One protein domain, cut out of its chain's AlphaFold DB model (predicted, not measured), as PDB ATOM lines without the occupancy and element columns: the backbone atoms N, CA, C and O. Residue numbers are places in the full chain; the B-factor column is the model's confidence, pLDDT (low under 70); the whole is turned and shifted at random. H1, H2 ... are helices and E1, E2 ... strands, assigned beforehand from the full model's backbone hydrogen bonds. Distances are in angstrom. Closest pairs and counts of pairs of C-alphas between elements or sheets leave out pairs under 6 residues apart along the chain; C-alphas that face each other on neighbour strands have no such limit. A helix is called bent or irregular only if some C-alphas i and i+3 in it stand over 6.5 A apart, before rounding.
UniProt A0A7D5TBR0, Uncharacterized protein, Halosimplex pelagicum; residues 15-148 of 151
ATOM      1  N   VAL A  15     -38.189 -34.083 -77.374       91.12
ATOM      2  CA  VAL A  15     -37.420 -32.878 -77.703       91.12
ATOM      3  C   VAL A  15     -37.007 -32.912 -79.164       91.12
ATOM      4  O   VAL A  15     -37.091 -31.900 -79.846       91.12
ATOM      5  N   LEU A  16     -36.615 -34.083 -79.670       91.00
ATOM      6  CA  LEU A  16     -36.250 -34.285 -81.067       91.00
ATOM      7  C   LEU A  16     -37.000 -35.483 -81.637       91.00
ATOM      8  O   LEU A  16     -37.040 -36.550 -81.022       91.00
ATOM      9  N   TRP A  17     -37.592 -35.316 -82.818       91.38
ATOM     10  CA  TRP A  17     -38.283 -36.398 -83.518       91.38
ATOM     11  C   TRP A  17     -38.331 -36.169 -85.026       91.38
ATOM     12  O   TRP A  17     -38.284 -35.039 -85.507       91.38
ATOM     13  N   ARG A  18     -38.532 -37.244 -85.788       85.50
ATOM     14  CA  ARG A  18     -39.014 -37.155 -87.171       85.50
ATOM     15  C   ARG A  18     -40.526 -37.302 -87.197       85.50
ATOM     16  O   ARG A  18     -41.111 -38.024 -86.389       85.50
ATOM     17  N   ARG A  19     -41.185 -36.621 -88.135       79.94
ATOM     18  CA  ARG A  19     -42.632 -36.779 -88.322       79.94
ATOM     19  C   ARG A  19     -42.940 -38.229 -88.704       79.94
ATOM     20  O   ARG A  19     -42.270 -38.794 -89.566       79.94
ATOM     21  N   SER A  20     -43.987 -38.799 -88.107       68.00
ATOM     22  CA  SER A  20     -44.465 -40.135 -88.479       68.00
ATOM     23  C   SER A  20     -44.718 -40.218 -89.993       68.00
ATOM     24  O   SER A  20     -45.373 -39.341 -90.561       68.00
ATOM     25  N   GLY A  21     -44.142 -41.237 -90.638       66.12
ATOM     26  CA  GLY A  21     -44.213 -41.460 -92.087       66.12
ATOM     27  C   GLY A  21     -43.145 -40.757 -92.939       66.12
ATOM     28  O   GLY A  21     -43.099 -41.006 -94.136       66.12
ATOM     29  N   ALA A  22     -42.270 -39.923 -92.364       68.00
ATOM     30  CA  ALA A  22     -41.212 -39.241 -93.122       68.00
ATOM     31  C   ALA A  22     -39.987 -40.130 -93.441       68.00
ATOM     32  O   ALA A  22     -39.102 -39.702 -94.175       68.00
ATOM     33  N   GLY A  23     -39.930 -41.353 -92.899       67.94
ATOM     34  CA  GLY A  23     -38.775 -42.248 -93.023       67.94
ATOM     35  C   GLY A  23     -37.537 -41.749 -92.262       67.94
ATOM     36  O   GLY A  23     -37.564 -40.700 -91.615       67.94
ATOM     37  N   SER A  24     -36.442 -42.509 -92.331       71.31
ATOM     38  CA  SER A  24     -35.173 -42.182 -91.651       71.31
ATOM     39  C   SER A  24     -34.447 -40.972 -92.255       71.31
ATOM     40  O   SER A  24     -33.590 -40.382 -91.606       71.31
ATOM     41  N   GLU A  25     -34.820 -40.563 -93.466       73.50
ATOM     42  CA  GLU A  25     -34.259 -39.398 -94.171       73.50
ATOM     43  C   GLU A  25     -35.141 -38.144 -94.034       73.50
ATOM     44  O   GLU A  25     -34.811 -37.072 -94.538       73.50
ATOM     45  N   GLY A  26     -36.279 -38.259 -93.344       76.31
ATOM     46  CA  GLY A  26     -37.189 -37.146 -93.122       76.31
ATOM     47  C   GLY A  26     -36.582 -36.042 -92.246       76.31
ATOM     48  O   GLY A  26     -35.766 -36.335 -91.365       76.31
ATOM     49  N   PRO A  27     -37.022 -34.779 -92.414       81.06
ATOM     50  CA  PRO A  27     -36.515 -33.670 -91.617       81.06
ATOM     51  C   PRO A  27     -36.837 -33.874 -90.134       81.06
ATOM     52  O   PRO A  27     -37.977 -34.200 -89.765       81.06
ATOM     53  N   LYS A  28     -35.833 -33.650 -89.285       86.25
ATOM     54  CA  LYS A  28     -35.982 -33.673 -87.830       86.25
ATOM     55  C   LYS A  28     -36.700 -32.403 -87.362       86.25
ATOM     56  O   LYS A  28     -36.648 -31.341 -87.983       86.25
ATOM     57  N   ARG A  29     -37.456 -32.543 -86.283       88.12
ATOM     58  CA  ARG A  29     -38.131 -31.473 -85.554       88.12
ATOM     59  C   ARG A  29     -37.495 -31.379 -84.183       88.12
ATOM     60  O   ARG A  29     -37.161 -32.410 -83.606       88.12
ATOM     61  N   PHE A  30     -37.375 -30.155 -83.693       87.81
ATOM     62  CA  PHE A  30     -36.774 -29.849 -82.409       87.81
ATOM     63  C   PHE A  30     -37.691 -28.925 -81.608       87.81
ATOM     64  O   PHE A  30     -38.216 -27.950 -82.152       87.81
ATOM     65  N   ASP A  31     -37.892 -29.248 -80.337       90.31
ATOM     66  CA  ASP A  31     -38.671 -28.473 -79.375       90.31
ATOM     67  C   ASP A  31     -37.728 -27.844 -78.343       90.31
ATOM     68  O   ASP A  31     -37.492 -28.382 -77.259       90.31
ATOM     69  N   GLU A  32     -37.151 -26.704 -78.733       89.19
ATOM     70  CA  GLU A  32     -36.251 -25.896 -77.899       89.19
ATOM     71  C   GLU A  32     -36.920 -25.490 -76.584       89.19
ATOM     72  O   GLU A  32     -36.295 -25.555 -75.528       89.19
ATOM     73  N   ALA A  33     -38.198 -25.100 -76.645       89.19
ATOM     74  CA  ALA A  33     -38.939 -24.629 -75.485       89.19
ATOM     75  C   ALA A  33     -39.045 -25.728 -74.421       89.19
ATOM     76  O   ALA A  33     -38.769 -25.470 -73.250       89.19
ATOM     77  N   HIS A  34     -39.359 -26.959 -74.838       91.00
ATOM     78  CA  HIS A  34     -39.430 -28.105 -73.931       91.00
ATOM     79  C   HIS A  34     -38.071 -28.452 -73.315       91.00
ATOM     80  O   HIS A  34     -37.983 -28.704 -72.114       91.00
ATOM     81  N   LEU A  35     -36.990 -28.442 -74.106       90.31
ATOM     82  CA  LEU A  35     -35.648 -28.721 -73.579       90.31
ATOM     83  C   LEU A  35     -35.200 -27.650 -72.577       90.31
ATOM     84  O   LEU A  35     -34.690 -27.976 -71.508       90.31
ATOM     85  N   ARG A  36     -35.439 -26.378 -72.901       90.94
ATOM     86  CA  ARG A  36     -35.114 -25.248 -72.029       90.94
ATOM     87  C   ARG A  36     -35.891 -25.302 -70.714       90.94
ATOM     88  O   ARG A  36     -35.309 -25.054 -69.659       90.94
ATOM     89  N   GLU A  37     -37.179 -25.638 -70.761       92.81
ATOM     90  CA  GLU A  37     -37.997 -25.835 -69.560       92.81
ATOM     91  C   GLU A  37     -37.451 -26.986 -68.701       92.81
ATOM     92  O   GLU A  37     -37.282 -26.833 -67.490       92.81
ATOM     93  N   TRP A  38     -37.094 -28.111 -69.329       93.94
ATOM     94  CA  TRP A  38     -36.507 -29.258 -68.635       93.94
ATOM     95  C   TRP A  38     -35.182 -28.916 -67.937       93.94
ATOM     96  O   TRP A  38     -34.984 -29.340 -66.794       93.94
ATOM     97  N   CYS A  39     -34.311 -28.136 -68.588       92.56
ATOM     98  CA  CYS A  39     -33.064 -27.632 -68.008       92.56
ATOM     99  C   CYS A  39     -33.331 -26.699 -66.821       92.56
ATOM    100  O   CYS A  39     -32.797 -26.907 -65.729       92.56
ATOM    101  N   SER A  40     -34.218 -25.716 -67.008       91.75
ATOM    102  CA  SER A  40     -34.558 -24.730 -65.978       91.75
ATOM    103  C   SER A  40     -35.128 -25.384 -64.717       91.75
ATOM    104  O   SER A  40     -34.729 -25.020 -63.612       91.75
ATOM    105  N   ALA A  41     -35.979 -26.403 -64.863       91.31
ATOM    106  CA  ALA A  41     -36.544 -27.150 -63.739       91.31
ATOM    107  C   ALA A  41     -35.497 -27.909 -62.897       91.31
ATOM    108  O   ALA A  41     -35.818 -28.388 -61.810       91.31
ATOM    109  N   ARG A  42     -34.261 -28.045 -63.393       88.50
ATOM    110  CA  ARG A  42     -33.170 -28.821 -62.778       88.50
ATOM    111  C   ARG A  42     -31.952 -27.985 -62.407       88.50
ATOM    112  O   ARG A  42     -30.978 -28.550 -61.923       88.50
ATOM    113  N   GLY A  43     -31.997 -26.672 -62.633       88.00
ATOM    114  CA  GLY A  43     -30.835 -25.802 -62.444       88.00
ATOM    115  C   GLY A  43     -29.695 -26.106 -63.419       88.00
ATOM    116  O   GLY A  43     -28.538 -25.915 -63.072       88.00
ATOM    117  N   ILE A  44     -30.018 -26.622 -64.608       91.19
ATOM    118  CA  ILE A  44     -29.059 -26.852 -65.692       91.19
ATOM    119  C   ILE A  44     -29.048 -25.595 -66.559       91.19
ATOM    120  O   ILE A  44     -30.111 -25.138 -66.993       91.19
ATOM    121  N   ASP A  45     -27.864 -25.064 -66.839       89.69
ATOM    122  CA  ASP A  45     -27.716 -23.908 -67.717       89.69
ATOM    123  C   ASP A  45     -28.049 -24.287 -69.162       89.69
ATOM    124  O   ASP A  45     -27.703 -25.367 -69.651       89.69
ATOM    125  N   PHE A  46     -28.747 -23.391 -69.857       88.62
ATOM    126  CA  PHE A  46     -29.135 -23.584 -71.250       88.62
ATOM    127  C   PHE A  46     -28.640 -22.420 -72.100       88.62
ATOM    128  O   PHE A  46     -29.133 -21.296 -71.985       88.62
ATOM    129  N   GLU A  47     -27.696 -22.711 -72.984       88.50
ATOM    130  CA  GLU A  47     -27.122 -21.758 -73.922       88.50
ATOM    131  C   GLU A  47     -27.636 -22.027 -75.337       88.50
ATOM    132  O   GLU A  47     -27.895 -23.164 -75.744       88.50
ATOM    133  N   THR A  48     -27.778 -20.961 -76.118       83.31
ATOM    134  CA  THR A  48     -28.104 -21.057 -77.541       83.31
ATOM    135  C   THR A  48     -27.098 -20.236 -78.318       83.31
ATOM    136  O   THR A  48     -27.048 -19.019 -78.155       83.31
ATOM    137  N   ASP A  49     -26.317 -20.891 -79.170       72.94
ATOM    138  CA  ASP A  49     -25.290 -20.233 -79.975       72.94
ATOM    139  C   ASP A  49     -25.519 -20.481 -81.471       72.94
ATOM    140  O   ASP A  49     -26.179 -21.442 -81.885       72.94
ATOM    141  N   ARG A  50     -24.995 -19.584 -82.308       61.31
ATOM    142  CA  ARG A  50     -24.926 -19.784 -83.759       61.31
ATOM    143  C   ARG A  50     -23.462 -19.938 -84.148       61.31
ATOM    144  O   ARG A  50     -22.842 -18.971 -84.589       61.31
ATOM    145  N   ARG A  51     -22.919 -21.151 -84.036       56.16
ATOM    146  CA  ARG A  51     -21.562 -21.415 -84.525       56.16
ATOM    147  C   ARG A  51     -21.531 -21.413 -86.049       56.16
ATOM    148  O   ARG A  51     -22.329 -22.072 -86.721       56.16
ATOM    149  N   VAL A  52     -20.550 -20.695 -86.591       49.53
ATOM    150  CA  VAL A  52     -20.072 -20.883 -87.962       49.53
ATOM    151  C   VAL A  52     -18.981 -21.945 -87.880       49.53
ATOM    152  O   VAL A  52     -17.849 -21.662 -87.493       49.53
ATOM    153  N   ASP A  53     -19.328 -23.199 -88.155       51.75
ATOM    154  CA  ASP A  53     -18.367 -24.300 -88.111       51.75
ATOM    155  C   ASP A  53     -17.621 -24.374 -89.456       51.75
ATOM    156  O   ASP A  53     -18.064 -25.028 -90.401       51.75
ATOM    157  N   HIS A  54     -16.485 -23.669 -89.556       49.34
ATOM    158  CA  HIS A  54     -15.672 -23.543 -90.782       49.34
ATOM    159  C   HIS A  54     -15.150 -24.886 -91.350       49.34
ATOM    160  O   HIS A  54     -14.550 -24.897 -92.422       49.34
ATOM    161  N   GLY A  55     -15.354 -26.017 -90.661       48.34
ATOM    162  CA  GLY A  55     -14.884 -27.342 -91.082       48.34
ATOM    163  C   GLY A  55     -15.966 -28.338 -91.518       48.34
ATOM    164  O   GLY A  55     -15.605 -29.408 -92.005       48.34
ATOM    165  N   ARG A  56     -17.267 -28.052 -91.331       54.50
ATOM    166  CA  ARG A  56     -18.332 -29.068 -91.518       54.50
ATOM    167  C   ARG A  56     -19.536 -28.637 -92.356       54.50
ATOM    168  O   ARG A  56     -20.204 -29.508 -92.912       54.50
ATOM    169  N   SER A  57     -19.832 -27.345 -92.491       46.41
ATOM    170  CA  SER A  57     -20.885 -26.876 -93.404       46.41
ATOM    171  C   SER A  57     -20.814 -25.363 -93.597       46.41
ATOM    172  O   SER A  57     -20.665 -24.626 -92.633       46.41
ATOM    173  N   ASP A  58     -21.018 -24.894 -94.827       46.81
ATOM    174  CA  ASP A  58     -21.001 -23.471 -95.222       46.81
ATOM    175  C   ASP A  58     -22.184 -22.651 -94.650       46.81
ATOM    176  O   ASP A  58     -22.423 -21.508 -95.037       46.81
ATOM    177  N   ARG A  59     -22.997 -23.238 -93.757       49.19
ATOM    178  CA  ARG A  59     -24.205 -22.614 -93.209       49.19
ATOM    179  C   ARG A  59     -24.146 -22.559 -91.684       49.19
ATOM    180  O   ARG A  59     -23.951 -23.606 -91.069       49.19
ATOM    181  N   PRO A  60     -24.352 -21.379 -91.070       58.53
ATOM    182  CA  PRO A  60     -24.449 -21.261 -89.621       58.53
ATOM    183  C   PRO A  60     -25.626 -22.101 -89.131       58.53
ATOM    184  O   PRO A  60     -26.746 -21.926 -89.616       58.53
ATOM    185  N   ARG A  61     -25.369 -22.998 -88.179       70.06
ATOM    186  CA  ARG A  61     -26.401 -23.835 -87.562       70.06
ATOM    187  C   ARG A  61     -26.681 -23.361 -86.150       70.06
ATOM    188  O   ARG A  61     -25.769 -22.923 -85.445       70.06
ATOM    189  N   ARG A  62     -27.941 -23.436 -85.731       80.94
ATOM    190  CA  ARG A  62     -28.295 -23.212 -84.326       80.94
ATOM    191  C   ARG A  62     -27.839 -24.401 -83.497       80.94
ATOM    192  O   ARG A  62     -28.154 -25.543 -83.831       80.94
ATOM    193  N   GLN A  63     -27.136 -24.103 -82.415       85.69
ATOM    194  CA  GLN A  63     -26.717 -25.073 -81.420       85.69
ATOM    195  C   GLN A  63     -27.412 -24.781 -80.096       85.69
ATOM    196  O   GLN A  63     -27.440 -23.643 -79.629       85.69
ATOM    197  N   TYR A  64     -27.956 -25.833 -79.500       89.69
ATOM    198  CA  TYR A  64     -28.615 -25.815 -78.204       89.69
ATOM    199  C   TYR A  64     -27.735 -26.578 -77.227       89.69
ATOM    200  O   TYR A  64     -27.532 -27.780 -77.405       89.69
ATOM    201  N   ARG A  65     -27.194 -25.903 -76.216       90.94
ATOM    202  CA  ARG A  65     -26.267 -26.508 -75.260       90.94
ATOM    203  C   ARG A  65     -26.866 -26.511 -73.864       90.94
ATOM    204  O   ARG A  65     -27.207 -25.470 -73.323       90.94
ATOM    205  N   CYS A  66     -26.952 -27.696 -73.281       91.94
ATOM    206  CA  CYS A  66     -27.278 -27.908 -71.877       91.94
ATOM    207  C   CYS A  66     -25.958 -28.081 -71.121       91.94
ATOM    208  O   CYS A  66     -25.252 -29.057 -71.385       91.94
ATOM    209  N   VAL A  67     -25.606 -27.161 -70.228       91.19
ATOM    210  CA  VAL A  67     -24.367 -27.210 -69.441       91.19
ATOM    211  C   VAL A  67     -24.689 -27.727 -68.044       91.19
ATOM    212  O   VAL A  67     -25.498 -27.147 -67.325       91.19
ATOM    213  N   PHE A  68     -24.080 -28.853 -67.677       89.94
ATOM    214  CA  PHE A  68     -24.351 -29.531 -66.406       89.94
ATOM    215  C   PHE A  68     -23.329 -29.177 -65.325       89.94
ATOM    216  O   PHE A  68     -23.660 -29.236 -64.144       89.94
ATOM    217  N   ALA A  69     -22.105 -28.833 -65.724       88.25
ATOM    218  CA  ALA A  69     -21.061 -28.332 -64.843       88.25
ATOM    219  C   ALA A  69     -20.136 -27.387 -65.613       88.25
ATOM    220  O   ALA A  69     -19.840 -27.615 -66.790       88.25
ATOM    221  N   TRP A  70     -19.626 -26.372 -64.923       85.12
ATOM    222  CA  TRP A  70     -18.624 -25.434 -65.420       85.12
ATOM    223  C   TRP A  70     -17.239 -25.800 -64.875       85.12
ATOM    224  O   TRP A  70     -17.108 -26.350 -63.780       85.12
ATOM    225  N   THR A  71     -16.190 -25.545 -65.654       77.69
ATOM    226  CA  THR A  71     -14.817 -25.546 -65.137       77.69
ATOM    227  C   THR A  71     -14.676 -24.282 -64.305       77.69
ATOM    228  O   THR A  71     -14.996 -23.206 -64.806       77.69
ATOM    229  N   GLY A  72     -14.237 -24.413 -63.051       61.47
ATOM    230  CA  GLY A  72     -14.001 -23.249 -62.198       61.47
ATOM    231  C   GLY A  72     -13.056 -22.265 -62.884       61.47
ATOM    232  O   GLY A  72     -12.117 -22.684 -63.559       61.47
ATOM    233  N   SER A  73     -13.329 -20.971 -62.749       52.94
ATOM    234  CA  SER A  73     -12.498 -19.918 -63.323       52.94
ATOM    235  C   SER A  73     -11.082 -19.992 -62.748       52.94
ATOM    236  O   SER A  73     -10.866 -19.699 -61.575       52.94
ATOM    237  N   GLU A  74     -10.109 -20.367 -63.573       44.97
ATOM    238  CA  GLU A  74      -8.707 -20.068 -63.302       44.97
ATOM    239  C   GLU A  74      -8.469 -18.654 -63.836       44.97
ATOM    240  O   GLU A  74      -8.440 -18.426 -65.045       44.97
ATOM    241  N   SER A  75      -8.422 -17.672 -62.936       51.97
ATOM    242  CA  SER A  75      -7.977 -16.318 -63.256       51.97
ATOM    243  C   SER A  75      -6.472 -16.373 -63.515       51.97
ATOM    244  O   SER A  75      -5.683 -16.453 -62.573       51.97
ATOM    245  N   GLU A  76      -6.070 -16.384 -64.783       43.88
ATOM    246  CA  GLU A  76      -4.666 -16.261 -65.169       43.88
ATOM    247  C   GLU A  76      -4.321 -14.773 -65.300       43.88
ATOM    248  O   GLU A  76      -4.702 -14.102 -66.259       43.88
ATOM    249  N   SER A  77      -3.602 -14.244 -64.310       50.34
ATOM    250  CA  SER A  77      -2.948 -12.940 -64.403       50.34
ATOM    251  C   SER A  77      -1.746 -13.057 -65.341       50.34
ATOM    252  O   SER A  77      -0.842 -13.855 -65.082       50.34
ATOM    253  N   PHE A  78      -1.708 -12.263 -66.409       46.38
ATOM    254  CA  PHE A  78      -0.533 -12.157 -67.273       46.38
ATOM    255  C   PHE A  78      -0.029 -10.712 -67.308       46.38
ATOM    256  O   PHE A  78      -0.796  -9.756 -67.411       46.38
ATOM    257  N   GLU A  79       1.290 -10.555 -67.238       43.97
ATOM    258  CA  GLU A  79       1.957  -9.261 -67.365       43.97
ATOM    259  C   GLU A  79       2.325  -9.024 -68.835       43.97
ATOM    260  O   GLU A  79       3.125  -9.760 -69.420       43.97
ATOM    261  N   VAL A  80       1.770  -7.975 -69.449       53.34
ATOM    262  CA  VAL A  80       2.194  -7.501 -70.777       53.34
ATOM    263  C   VAL A  80       2.635  -6.055 -70.642       53.34
ATOM    264  O   VAL A  80       1.832  -5.165 -70.394       53.34
ATOM    265  N   GLY A  81       3.933  -5.811 -70.827       61.44
ATOM    266  CA  GLY A  81       4.483  -4.452 -70.862       61.44
ATOM    267  C   GLY A  81       4.617  -3.749 -69.507       61.44
ATOM    268  O   GLY A  81       4.864  -2.549 -69.503       61.44
ATOM    269  N   GLY A  82       4.514  -4.468 -68.383       62.91
ATOM    270  CA  GLY A  82       4.603  -3.890 -67.032       62.91
ATOM    271  C   GLY A  82       3.264  -3.431 -66.449       62.91
ATOM    272  O   GLY A  82       3.237  -2.930 -65.328       62.91
ATOM    273  N   ASP A  83       2.172  -3.637 -67.184       45.47
ATOM    274  CA  ASP A  83       0.804  -3.485 -66.704       45.47
ATOM    275  C   ASP A  83       0.210  -4.877 -66.426       45.47
ATOM    276  O   ASP A  83       0.299  -5.789 -67.259       45.47
ATOM    277  N   GLU A  84      -0.373  -5.047 -65.238       43.97
ATOM    278  CA  GLU A  84      -1.093  -6.258 -64.840       43.97
ATOM    279  C   GLU A  84      -2.495  -6.217 -65.456       43.97
ATOM    280  O   GLU A  84      -3.296  -5.329 -65.155       43.97
ATOM    281  N   TRP A  85      -2.781  -7.160 -66.355       47.00
ATOM    282  CA  TRP A  85      -4.098  -7.306 -66.964       47.00
ATOM    283  C   TRP A  85      -4.771  -8.557 -66.403       47.00
ATOM    284  O   TRP A  85      -4.304  -9.677 -66.610       47.00
ATOM    285  N   GLU A  86      -5.894  -8.371 -65.711       45.97
ATOM    286  CA  GLU A  86      -6.772  -9.469 -65.310       45.97
ATOM    287  C   GLU A  86      -7.761  -9.739 -66.454       45.97
ATOM    288  O   GLU A  86      -8.692  -8.964 -66.690       45.97
ATOM    289  N   ILE A  87      -7.561 -10.827 -67.205       54.44
ATOM    290  CA  ILE A  87      -8.633 -11.373 -68.042       54.44
ATOM    291  C   ILE A  87      -9.401 -12.355 -67.170       54.44
ATOM    292  O   ILE A  87      -8.892 -13.416 -66.816       54.44
ATOM    293  N   ALA A  88     -10.651 -12.020 -66.856       49.94
ATOM    294  CA  ALA A  88     -11.598 -13.003 -66.361       49.94
ATOM    295  C   ALA A  88     -11.822 -14.042 -67.470       49.94
ATOM    296  O   ALA A  88     -12.546 -13.805 -68.441       49.94
ATOM    297  N   THR A  89     -11.138 -15.177 -67.364       53.69
ATOM    298  CA  THR A  89     -11.309 -16.321 -68.252       53.69
ATOM    299  C   THR A  89     -12.759 -16.776 -68.125       53.69
ATOM    300  O   THR A  89     -13.194 -17.183 -67.048       53.69
ATOM    301  N   GLN A  90     -13.536 -16.632 -69.205       57.25
ATOM    302  CA  GLN A  90     -14.935 -17.064 -69.241       57.25
ATOM    303  C   GLN A  90     -15.016 -18.523 -68.778       57.25
ATOM    304  O   GLN A  90     -14.243 -19.366 -69.245       57.25
ATOM    305  N   GLU A  91     -15.930 -18.807 -67.847       66.62
ATOM    306  CA  GLU A  91     -16.174 -20.163 -67.362       66.62
ATOM    307  C   GLU A  91     -16.373 -21.088 -68.566       66.62
ATOM    308  O   GLU A  91     -17.195 -20.837 -69.445       66.62
ATOM    309  N   THR A  92     -15.559 -22.138 -68.661       78.06
ATOM    310  CA  THR A  92     -15.638 -23.072 -69.787       78.06
ATOM    311  C   THR A  92     -16.521 -24.243 -69.377       78.06
ATOM    312  O   THR A  92     -16.222 -24.881 -68.362       78.06
ATOM    313  N   PRO A  93     -17.579 -24.583 -70.136       84.12
ATOM    314  CA  PRO A  93     -18.470 -25.676 -69.768       84.12
ATOM    315  C   PRO A  93     -17.674 -26.982 -69.676       84.12
ATOM    316  O   PRO A  93     -17.026 -27.413 -70.633       84.12
ATOM    317  N   ARG A  94     -17.696 -27.607 -68.497       88.06
ATOM    318  CA  ARG A  94     -16.950 -28.833 -68.199       88.06
ATOM    319  C   ARG A  94     -17.675 -30.060 -68.722       88.06
ATOM    320  O   ARG A  94     -17.050 -30.918 -69.342       88.06
ATOM    321  N   THR A  95     -18.975 -30.138 -68.464       91.69
ATOM    322  CA  THR A  95     -19.852 -31.195 -68.965       91.69
ATOM    323  C   THR A  95     -21.056 -30.563 -69.637       91.69
ATOM    324  O   THR A  95     -21.676 -29.634 -69.116       91.69
ATOM    325  N   PHE A  96     -21.385 -31.048 -70.829       92.44
ATOM    326  CA  PHE A  96     -22.475 -30.481 -71.611       92.44
ATOM    327  C   PHE A  96     -23.061 -31.480 -72.603       92.44
ATOM    328  O   PHE A  96     -22.383 -32.400 -73.065       92.44
ATOM    329  N   LEU A  97     -24.323 -31.258 -72.959       91.88
ATOM    330  CA  LEU A  97     -24.987 -31.868 -74.103       91.88
ATOM    331  C   LEU A  97     -25.333 -30.759 -75.090       91.88
ATOM    332  O   LEU A  97     -26.187 -29.923 -74.816       91.88
ATOM    333  N   GLU A  98     -24.665 -30.759 -76.231       91.56
ATOM    334  CA  GLU A  98     -24.928 -29.847 -77.338       91.56
ATOM    335  C   GLU A  98     -25.682 -30.586 -78.436       91.56
ATOM    336  O   GLU A  98     -25.332 -31.719 -78.749       91.56
ATOM    337  N   ILE A  99     -26.713 -29.971 -79.008       90.88
ATOM    338  CA  ILE A  99     -27.524 -30.536 -80.090       90.88
ATOM    339  C   ILE A  99     -27.675 -29.470 -81.171       90.88
ATOM    340  O   ILE A  99     -28.059 -28.338 -80.872       90.88
ATOM    341  N   ASP A 100     -27.386 -29.822 -82.422       85.94
ATOM    342  CA  ASP A 100     -27.648 -28.952 -83.566       85.94
ATOM    343  C   ASP A 100     -29.048 -29.175 -84.170       85.94
ATOM    344  O   ASP A 100     -29.775 -30.115 -83.833       85.94
ATOM    345  N   GLU A 101     -29.447 -28.288 -85.079       76.75
ATOM    346  CA  GLU A 101     -30.740 -28.365 -85.771       76.75
ATOM    347  C   GLU A 101     -30.932 -29.622 -86.644       76.75
ATOM    348  O   GLU A 101     -32.071 -30.018 -86.900       76.75
ATOM    349  N   ASP A 102     -29.843 -30.278 -87.050       80.56
ATOM    350  CA  ASP A 102     -29.841 -31.545 -87.788       80.56
ATOM    351  C   ASP A 102     -29.827 -32.763 -86.849       80.56
ATOM    352  O   ASP A 102     -29.763 -33.913 -87.293       80.56
ATOM    353  N   GLY A 103     -29.927 -32.544 -85.537       85.31
ATOM    354  CA  GLY A 103     -29.935 -33.596 -84.532       85.31
ATOM    355  C   GLY A 103     -28.591 -34.281 -84.344       85.31
ATOM    356  O   GLY A 103     -28.563 -35.396 -83.831       85.31
ATOM    357  N   VAL A 104     -27.490 -33.658 -84.753       89.50
ATOM    358  CA  VAL A 104     -26.160 -34.093 -84.338       89.50
ATOM    359  C   VAL A 104     -25.942 -33.592 -82.919       89.50
ATOM    360  O   VAL A 104     -26.046 -32.397 -82.647       89.50
ATOM    361  N   ALA A 105     -25.656 -34.511 -82.007       90.69
ATOM    362  CA  ALA A 105     -25.418 -34.203 -80.612       90.69
ATOM    363  C   ALA A 105     -23.977 -34.490 -80.208       90.69
ATOM    364  O   ALA A 105     -23.410 -35.517 -80.577       90.69
ATOM    365  N   ARG A 106     -23.404 -33.605 -79.400       91.38
ATOM    366  CA  ARG A 106     -22.105 -33.769 -78.757       91.38
ATOM    367  C   ARG A 106     -22.307 -33.818 -77.253       91.38
ATOM    368  O   ARG A 106     -22.813 -32.875 -76.654       91.38
ATOM    369  N   LEU A 107     -21.893 -34.922 -76.649       91.44
ATOM    370  CA  LEU A 107     -21.898 -35.115 -75.210       91.44
ATOM    371  C   LEU A 107     -20.469 -35.023 -74.693       91.44
ATOM    372  O   LEU A 107     -19.646 -35.881 -75.009       91.44
ATOM    373  N   LYS A 108     -20.198 -34.025 -73.858       91.25
ATOM    374  CA  LYS A 108     -18.982 -33.947 -73.057       91.25
ATOM    375  C   LYS A 108     -19.285 -34.423 -71.642       91.25
ATOM    376  O   LYS A 108     -20.045 -33.775 -70.923       91.25
ATOM    377  N   SER A 109     -18.704 -35.556 -71.255       90.12
ATOM    378  CA  SER A 109     -18.705 -36.029 -69.872       90.12
ATOM    379  C   SER A 109     -17.420 -35.590 -69.161       90.12
ATOM    380  O   SER A 109     -16.564 -34.910 -69.731       90.12
ATOM    381  N   TRP A 110     -17.274 -35.977 -67.894       86.12
ATOM    382  CA  TRP A 110     -16.081 -35.685 -67.101       86.12
ATOM    383  C   TRP A 110     -14.785 -36.241 -67.697       86.12
ATOM    384  O   TRP A 110     -13.731 -35.614 -67.546       86.12
ATOM    385  N   THR A 111     -14.878 -37.403 -68.345       85.00
ATOM    386  CA  THR A 111     -13.754 -38.215 -68.834       85.00
ATOM    387  C   THR A 111     -13.713 -38.317 -70.352       85.00
ATOM    388  O   THR A 111     -12.634 -38.398 -70.930       85.00
ATOM    389  N   ASP A 112     -14.871 -38.265 -71.004       87.75
ATOM    390  CA  ASP A 112     -15.023 -38.651 -72.397       87.75
ATOM    391  C   ASP A 112     -15.802 -37.605 -73.186       87.75
ATOM    392  O   ASP A 112     -16.471 -36.713 -72.656       87.75
ATOM    393  N   GLU A 113     -15.715 -37.727 -74.500       90.56
ATOM    394  CA  GLU A 113     -16.512 -36.949 -75.423       90.56
ATOM    395  C   GLU A 113     -17.070 -37.860 -76.506       90.56
ATOM    396  O   GLU A 113     -16.345 -38.662 -77.094       90.56
ATOM    397  N   TYR A 114     -18.362 -37.715 -76.776       88.62
ATOM    398  CA  TYR A 114     -19.068 -38.517 -77.759       88.62
ATOM    399  C   TYR A 114     -19.835 -37.624 -78.720       88.62
ATOM    400  O   TYR A 114     -20.355 -36.577 -78.336       88.62
ATOM    401  N   VAL A 115     -19.936 -38.071 -79.968       90.50
ATOM    402  CA  VAL A 115     -20.770 -37.442 -80.990       90.50
ATOM    403  C   VAL A 115     -21.756 -38.480 -81.507       90.50
ATOM    404  O   VAL A 115     -21.366 -39.599 -81.838       90.50
ATOM    405  N   PHE A 116     -23.027 -38.103 -81.567       88.69
ATOM    406  CA  PHE A 116     -24.138 -38.960 -81.958       88.69
ATOM    407  C   PHE A 116     -24.962 -38.284 -83.054       88.69
ATOM    408  O   PHE A 116     -25.225 -37.088 -82.974       88.69
ATOM    409  N   ASP A 117     -25.433 -39.046 -84.038       90.38
ATOM    410  CA  ASP A 117     -26.532 -38.610 -84.907       90.38
ATOM    411  C   ASP A 117     -27.844 -39.084 -84.276       90.38
ATOM    412  O   ASP A 117     -28.132 -40.279 -84.276       90.38
ATOM    413  N   LEU A 118     -28.601 -38.173 -83.660       91.06
ATOM    414  CA  LEU A 118     -29.826 -38.506 -82.939       91.06
ATOM    415  C   LEU A 118     -30.996 -38.723 -83.897       91.06
ATOM    416  O   LEU A 118     -31.398 -37.820 -84.632       91.06
ATOM    417  N   ASP A 119     -31.631 -39.884 -83.795       90.25
ATOM    418  CA  ASP A 119     -32.906 -40.169 -84.450       90.25
ATOM    419  C   ASP A 119     -34.095 -39.622 -83.655       90.25
ATOM    420  O   ASP A 119     -35.105 -39.204 -84.231       90.25
ATOM    421  N   ALA A 120     -33.981 -39.657 -82.327       91.38
ATOM    422  CA  ALA A 120     -34.982 -39.160 -81.395       91.38
ATOM    423  C   ALA A 120     -34.340 -38.797 -80.051       91.38
ATOM    424  O   ALA A 120     -33.400 -39.461 -79.615       91.38
ATOM    425  N   LEU A 121     -34.901 -37.793 -79.379       93.81
ATOM    426  CA  LEU A 121     -34.542 -37.371 -78.023       93.81
ATOM    427  C   LEU A 121     -35.820 -37.057 -77.252       93.81
ATOM    428  O   LEU A 121     -36.709 -36.388 -77.784       93.81
ATOM    429  N   TRP A 122     -35.909 -37.492 -76.004       95.00
ATOM    430  CA  TRP A 122     -37.009 -37.162 -75.108       95.00
ATOM    431  C   TRP A 122     -36.528 -37.052 -73.664       95.00
ATOM    432  O   TRP A 122     -35.539 -37.660 -73.261       95.00
ATOM    433  N   THR A 123     -37.243 -36.258 -72.880       93.62
ATOM    434  CA  THR A 123     -37.014 -36.129 -71.443       93.62
ATOM    435  C   THR A 123     -37.669 -37.299 -70.709       93.62
ATOM    436  O   THR A 123     -38.823 -37.628 -70.987       93.62
ATOM    437  N   ASP A 124     -36.966 -37.900 -69.757       92.56
ATOM    438  CA  ASP A 124     -37.430 -39.028 -68.945       92.56
ATOM    439  C   ASP A 124     -37.079 -38.780 -67.470       92.56
ATOM    440  O   ASP A 124     -36.032 -39.193 -66.972       92.56
ATOM    441  N   GLY A 125     -37.933 -38.021 -66.774       91.38
ATOM    442  CA  GLY A 125     -37.624 -37.535 -65.428       91.38
ATOM    443  C   GLY A 125     -36.347 -36.688 -65.431       91.38
ATOM    444  O   GLY A 125     -36.242 -35.739 -66.208       91.38
ATOM    445  N   ASP A 126     -35.380 -37.042 -64.582       90.88
ATOM    446  CA  ASP A 126     -34.065 -36.382 -64.477       90.88
ATOM    447  C   ASP A 126     -33.028 -36.864 -65.495       90.88
ATOM    448  O   ASP A 126     -31.858 -36.478 -65.440       90.88
ATOM    449  N   ALA A 127     -33.461 -37.676 -66.454       92.94
ATOM    450  CA  ALA A 127     -32.645 -38.113 -67.562       92.94
ATOM    451  C   ALA A 127     -33.147 -37.542 -68.887       92.94
ATOM    452  O   ALA A 127     -34.322 -37.205 -69.061       92.94
ATOM    453  N   VAL A 128     -32.246 -37.512 -69.862       92.12
ATOM    454  CA  VAL A 128     -32.623 -37.489 -71.272       92.12
ATOM    455  C   VAL A 128     -32.381 -38.867 -71.858       92.12
ATOM    456  O   VAL A 128     -31.361 -39.511 -71.600       92.12
ATOM    457  N   ALA A 129     -33.335 -39.345 -72.640       94.62
ATOM    458  CA  ALA A 129     -33.226 -40.597 -73.354       94.62
ATOM    459  C   ALA A 129     -33.247 -40.335 -74.856       94.62
ATOM    460  O   ALA A 129     -33.936 -39.440 -75.343       94.62
ATOM    461  N   PHE A 130     -32.440 -41.093 -75.588       94.00
ATOM    462  CA  PHE A 130     -32.234 -40.867 -77.005       94.00
ATOM    463  C   PHE A 130     -32.036 -42.163 -77.773       94.00
ATOM    464  O   PHE A 130     -31.633 -43.192 -77.229       94.00
ATOM    465  N   ARG A 131     -32.302 -42.092 -79.073       93.06
ATOM    466  CA  ARG A 131     -31.862 -43.076 -80.063       93.06
ATOM    467  C   ARG A 131     -30.920 -42.384 -81.021       93.06
ATOM    468  O   ARG A 131     -31.150 -41.225 -81.361       93.06
ATOM    469  N   ALA A 132     -29.888 -43.095 -81.443       91.94
ATOM    470  CA  ALA A 132     -28.900 -42.569 -82.361       91.94
ATOM    471  C   ALA A 132     -28.515 -43.611 -83.407       91.94
ATOM    472  O   ALA A 132     -28.544 -44.815 -83.133       91.94
ATOM    473  N   ALA A 133     -28.094 -43.131 -84.573       89.06
ATOM    474  CA  ALA A 133     -27.622 -43.981 -85.649       89.06
ATOM    475  C   ALA A 133     -26.438 -44.844 -85.182       89.06
ATOM    476  O   ALA A 133     -25.514 -44.368 -84.520       89.06
ATOM    477  N   GLY A 134     -26.468 -46.134 -85.523       85.31
ATOM    478  CA  GLY A 134     -25.419 -47.090 -85.154       85.31
ATOM    479  C   GLY A 134     -25.458 -47.565 -83.696       85.31
ATOM    480  O   GLY A 134     -24.623 -48.381 -83.312       85.31
ATOM    481  N   ILE A 135     -26.424 -47.108 -82.892       87.81
ATOM    482  CA  ILE A 135     -26.624 -47.573 -81.519       87.81
ATOM    483  C   ILE A 135     -27.906 -48.398 -81.443       87.81
ATOM    484  O   ILE A 135     -28.993 -47.908 -81.740       87.81
ATOM    485  N   ASP A 136     -27.782 -49.648 -80.993       88.12
ATOM    486  CA  ASP A 136     -28.947 -50.497 -80.768       88.12
ATOM    487  C   ASP A 136     -29.693 -50.085 -79.486       88.12
ATOM    488  O   ASP A 136     -29.108 -49.942 -78.401       88.12
ATOM    489  N   GLY A 137     -31.001 -49.874 -79.635       88.12
ATOM    490  CA  GLY A 137     -31.899 -49.475 -78.559       88.12
ATOM    491  C   GLY A 137     -31.811 -48.000 -78.148       88.12
ATOM    492  O   GLY A 137     -31.098 -47.180 -78.723       88.12
ATOM    493  N   ALA A 138     -32.602 -47.646 -77.133       92.69
ATOM    494  CA  ALA A 138     -32.551 -46.325 -76.519       92.69
ATOM    495  C   ALA A 138     -31.439 -46.264 -75.466       92.69
ATOM    496  O   ALA A 138     -31.273 -47.193 -74.670       92.69
ATOM    497  N   LYS A 139     -30.704 -45.155 -75.431       93.19
ATOM    498  CA  LYS A 139     -29.769 -44.822 -74.354       93.19
ATOM    499  C   LYS A 139     -30.399 -43.801 -73.429       93.19
ATOM    500  O   LYS A 139     -31.236 -43.009 -73.848       93.19
ATOM    501  N   ARG A 140     -29.994 -43.842 -72.164       93.62
ATOM    502  CA  ARG A 140     -30.481 -42.959 -71.109       93.62
ATOM    503  C   ARG A 140     -29.294 -42.309 -70.415       93.62
ATOM    504  O   ARG A 140     -28.362 -43.000 -70.003       93.62
ATOM    505  N   LEU A 141     -29.343 -40.989 -70.312       90.19
ATOM    506  CA  LEU A 141     -28.313 -40.135 -69.744       90.19
ATOM    507  C   LEU A 141     -28.903 -39.386 -68.551       90.19
ATOM    508  O   LEU A 141     -29.709 -38.475 -68.717       90.19
ATOM    509  N   GLU A 142     -28.513 -39.804 -67.351       91.38
ATOM    510  CA  GLU A 142     -28.906 -39.165 -66.094       91.38
ATOM    511  C   GLU A 142     -28.179 -37.826 -65.935       91.38
ATOM    512  O   GLU A 142     -26.946 -37.811 -65.937       91.38
ATOM    513  N   ALA A 143     -28.910 -36.724 -65.734       88.19
ATOM    514  CA  ALA A 143     -28.307 -35.397 -65.578       88.19
ATOM    515  C   ALA A 143     -27.302 -35.348 -64.416       88.19
ATOM    516  O   ALA A 143     -26.211 -34.803 -64.556       88.19
ATOM    517  N   ARG A 144     -27.623 -36.018 -63.302       87.56
ATOM    518  CA  ARG A 144     -26.765 -36.074 -62.105       87.56
ATOM    519  C   ARG A 144     -25.363 -36.614 -62.389       87.56
ATOM    520  O   ARG A 144     -24.402 -36.122 -61.820       87.56
ATOM    521  N   LYS A 145     -25.222 -37.553 -63.334       86.31
ATOM    522  CA  LYS A 145     -23.909 -38.101 -63.728       86.31
ATOM    523  C   LYS A 145     -23.012 -37.086 -64.442       86.31
ATOM    524  O   LYS A 145     -21.823 -37.339 -64.614       86.31
ATOM    525  N   LEU A 146     -23.589 -35.991 -64.928       85.75
ATOM    526  CA  LEU A 146     -22.868 -34.909 -65.587       85.75
ATOM    527  C   LEU A 146     -22.681 -33.712 -64.660       85.75
ATOM    528  O   LEU A 146     -21.685 -33.011 -64.798       85.75
ATOM    529  N   THR A 147     -23.597 -33.505 -63.715       85.19
ATOM    530  CA  THR A 147     -23.481 -32.464 -62.688       85.19
ATOM    531  C   THR A 147     -22.461 -32.834 -61.612       85.19
ATOM    532  O   THR A 147     -21.682 -31.989 -61.185       85.19
ATOM    533  N   GLU A 148     -22.425 -34.099 -61.192       84.88
ATOM    534  CA  GLU A 148     -21.549 -34.573 -60.121       84.88
ATOM    535  C   GLU A 148     -20.329 -35.279 -60.713       84.88
ATOM    536  O   GLU A 148     -20.451 -36.119 -61.611       84.88
TER     537      GLU A 148
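What this domain is: This is residues 15 to 148 of the 151 residues of an uncharacterized protein of Halosimplex pelagicum (UniProt A0A7D5TBR0). A strongly twisted sheet of seven strands, three of them sharply bent, makes the body, with H1 packed on one face and the short H2 on the opposite face. A long thin arm, residues 72 to 91 with the small hairpin E5 and E6, leaves the body between E4 and E7 and makes much of the length, its tip at residues 79 to 84 sticking out; a second small hairpin, E1 and E2, packs on the body at E9. The printed part has 134 residues with two named helices and eleven named strands, in the order E1 E2 H1 E3 E4 E5 E6 E7 E8 E9 E10 E11 H2, and the class is mostly strand. The large sheet has the order E3 E4 E7 E8 E9 E10 E11, antiparallel throughout. The whole is loose, with a radius of gyration of the C-alphas of 17.6 A, and elongated, spanning 66 by 36 by 26 A.

How they stand to each other: The large sheet holds, strand beside strand, E3, residues 45 to 51, E4, residues 61 to 71, E7, residues 92 to 100, E8, residues 104 to 108, E9, residues 113 to 124, E10, residues 127 to 132, and E11, residues 139 to 142. E7 to E11 form a meander, each strand the antiparallel neighbour of the one before. E3 and E4 are a hairpin, with N 47 and O 65 2.8 A apart, within hydrogen-bond range. E4 bends by 85 degrees at residue 68 and E7 by 92 degrees at residue 95; the C-alphas of these two residues face each other at 5.4 A, and N 66 and O 97 are 2.8 A apart. E7 and E8 pair through N 98 and O 106, 2.8 A. E9 bends by 104 degrees at residue 119, and its pairing is staggered: residues 113 to 117 pair with E8, as at N 105 and O 116, 2.8 A, and residues 118 to 124 with E10, as at N 122 and O 129, 2.9 A. E10 and E11 pair through N 139 and O 130, 2.8 A. H1, residues 32 to 40, is on the sheet at a height of 6.8 A; its closest C-alphas to E3 are Arg 36 and Phe 46, 6.3 A. H2, residues 144 to 147, is on the opposite face at a height of 5.6 A; its closest C-alphas to E4 are Thr 147 and Phe 68, 4.8 A. Each helix is over none of the strands, but only just, with 2 C-alphas falling on E4. Every O i to N i+4 pair of H1 is within hydrogen-bond range; H2 is too short for such a pair. The hairpin of E1, residues 15 to 18, and E2, residues 28 to 30, has N 29 and O 17 2.7 A apart; the closest C-alphas of E1 and E9 are Leu 16 and Leu 121, 4.7 A. The hairpin of E5, residues 77 to 80, and E6, residues 83 to 86, is apart from E4 and E7; its N 85 and O 78 are 3.4 A apart.

Where its parts are: E1 begins at C-alpha 15, (-37.420, -32.878, -77.703). From first to last C-alpha, E4 measures 25.3 A, E9 22.0 A, E7 19.2 A, E3 18.1 A, E10 15.9 A and H1 12.1 A. C-alpha 82, between E5 and E6, is at (4.603, -3.890, -67.032). H2 ends at C-alpha 147, (-23.481, -32.464, -62.688).

The domain as a whole: The two C-alphas farthest apart are those of Gly 21 and Gly 82, 66.5 A. The printed part has no cut and no long link. The mean pLDDT of the printed part is 79.2; residues 20 to 23, 50 to 60 and 72 to 91 are under 70.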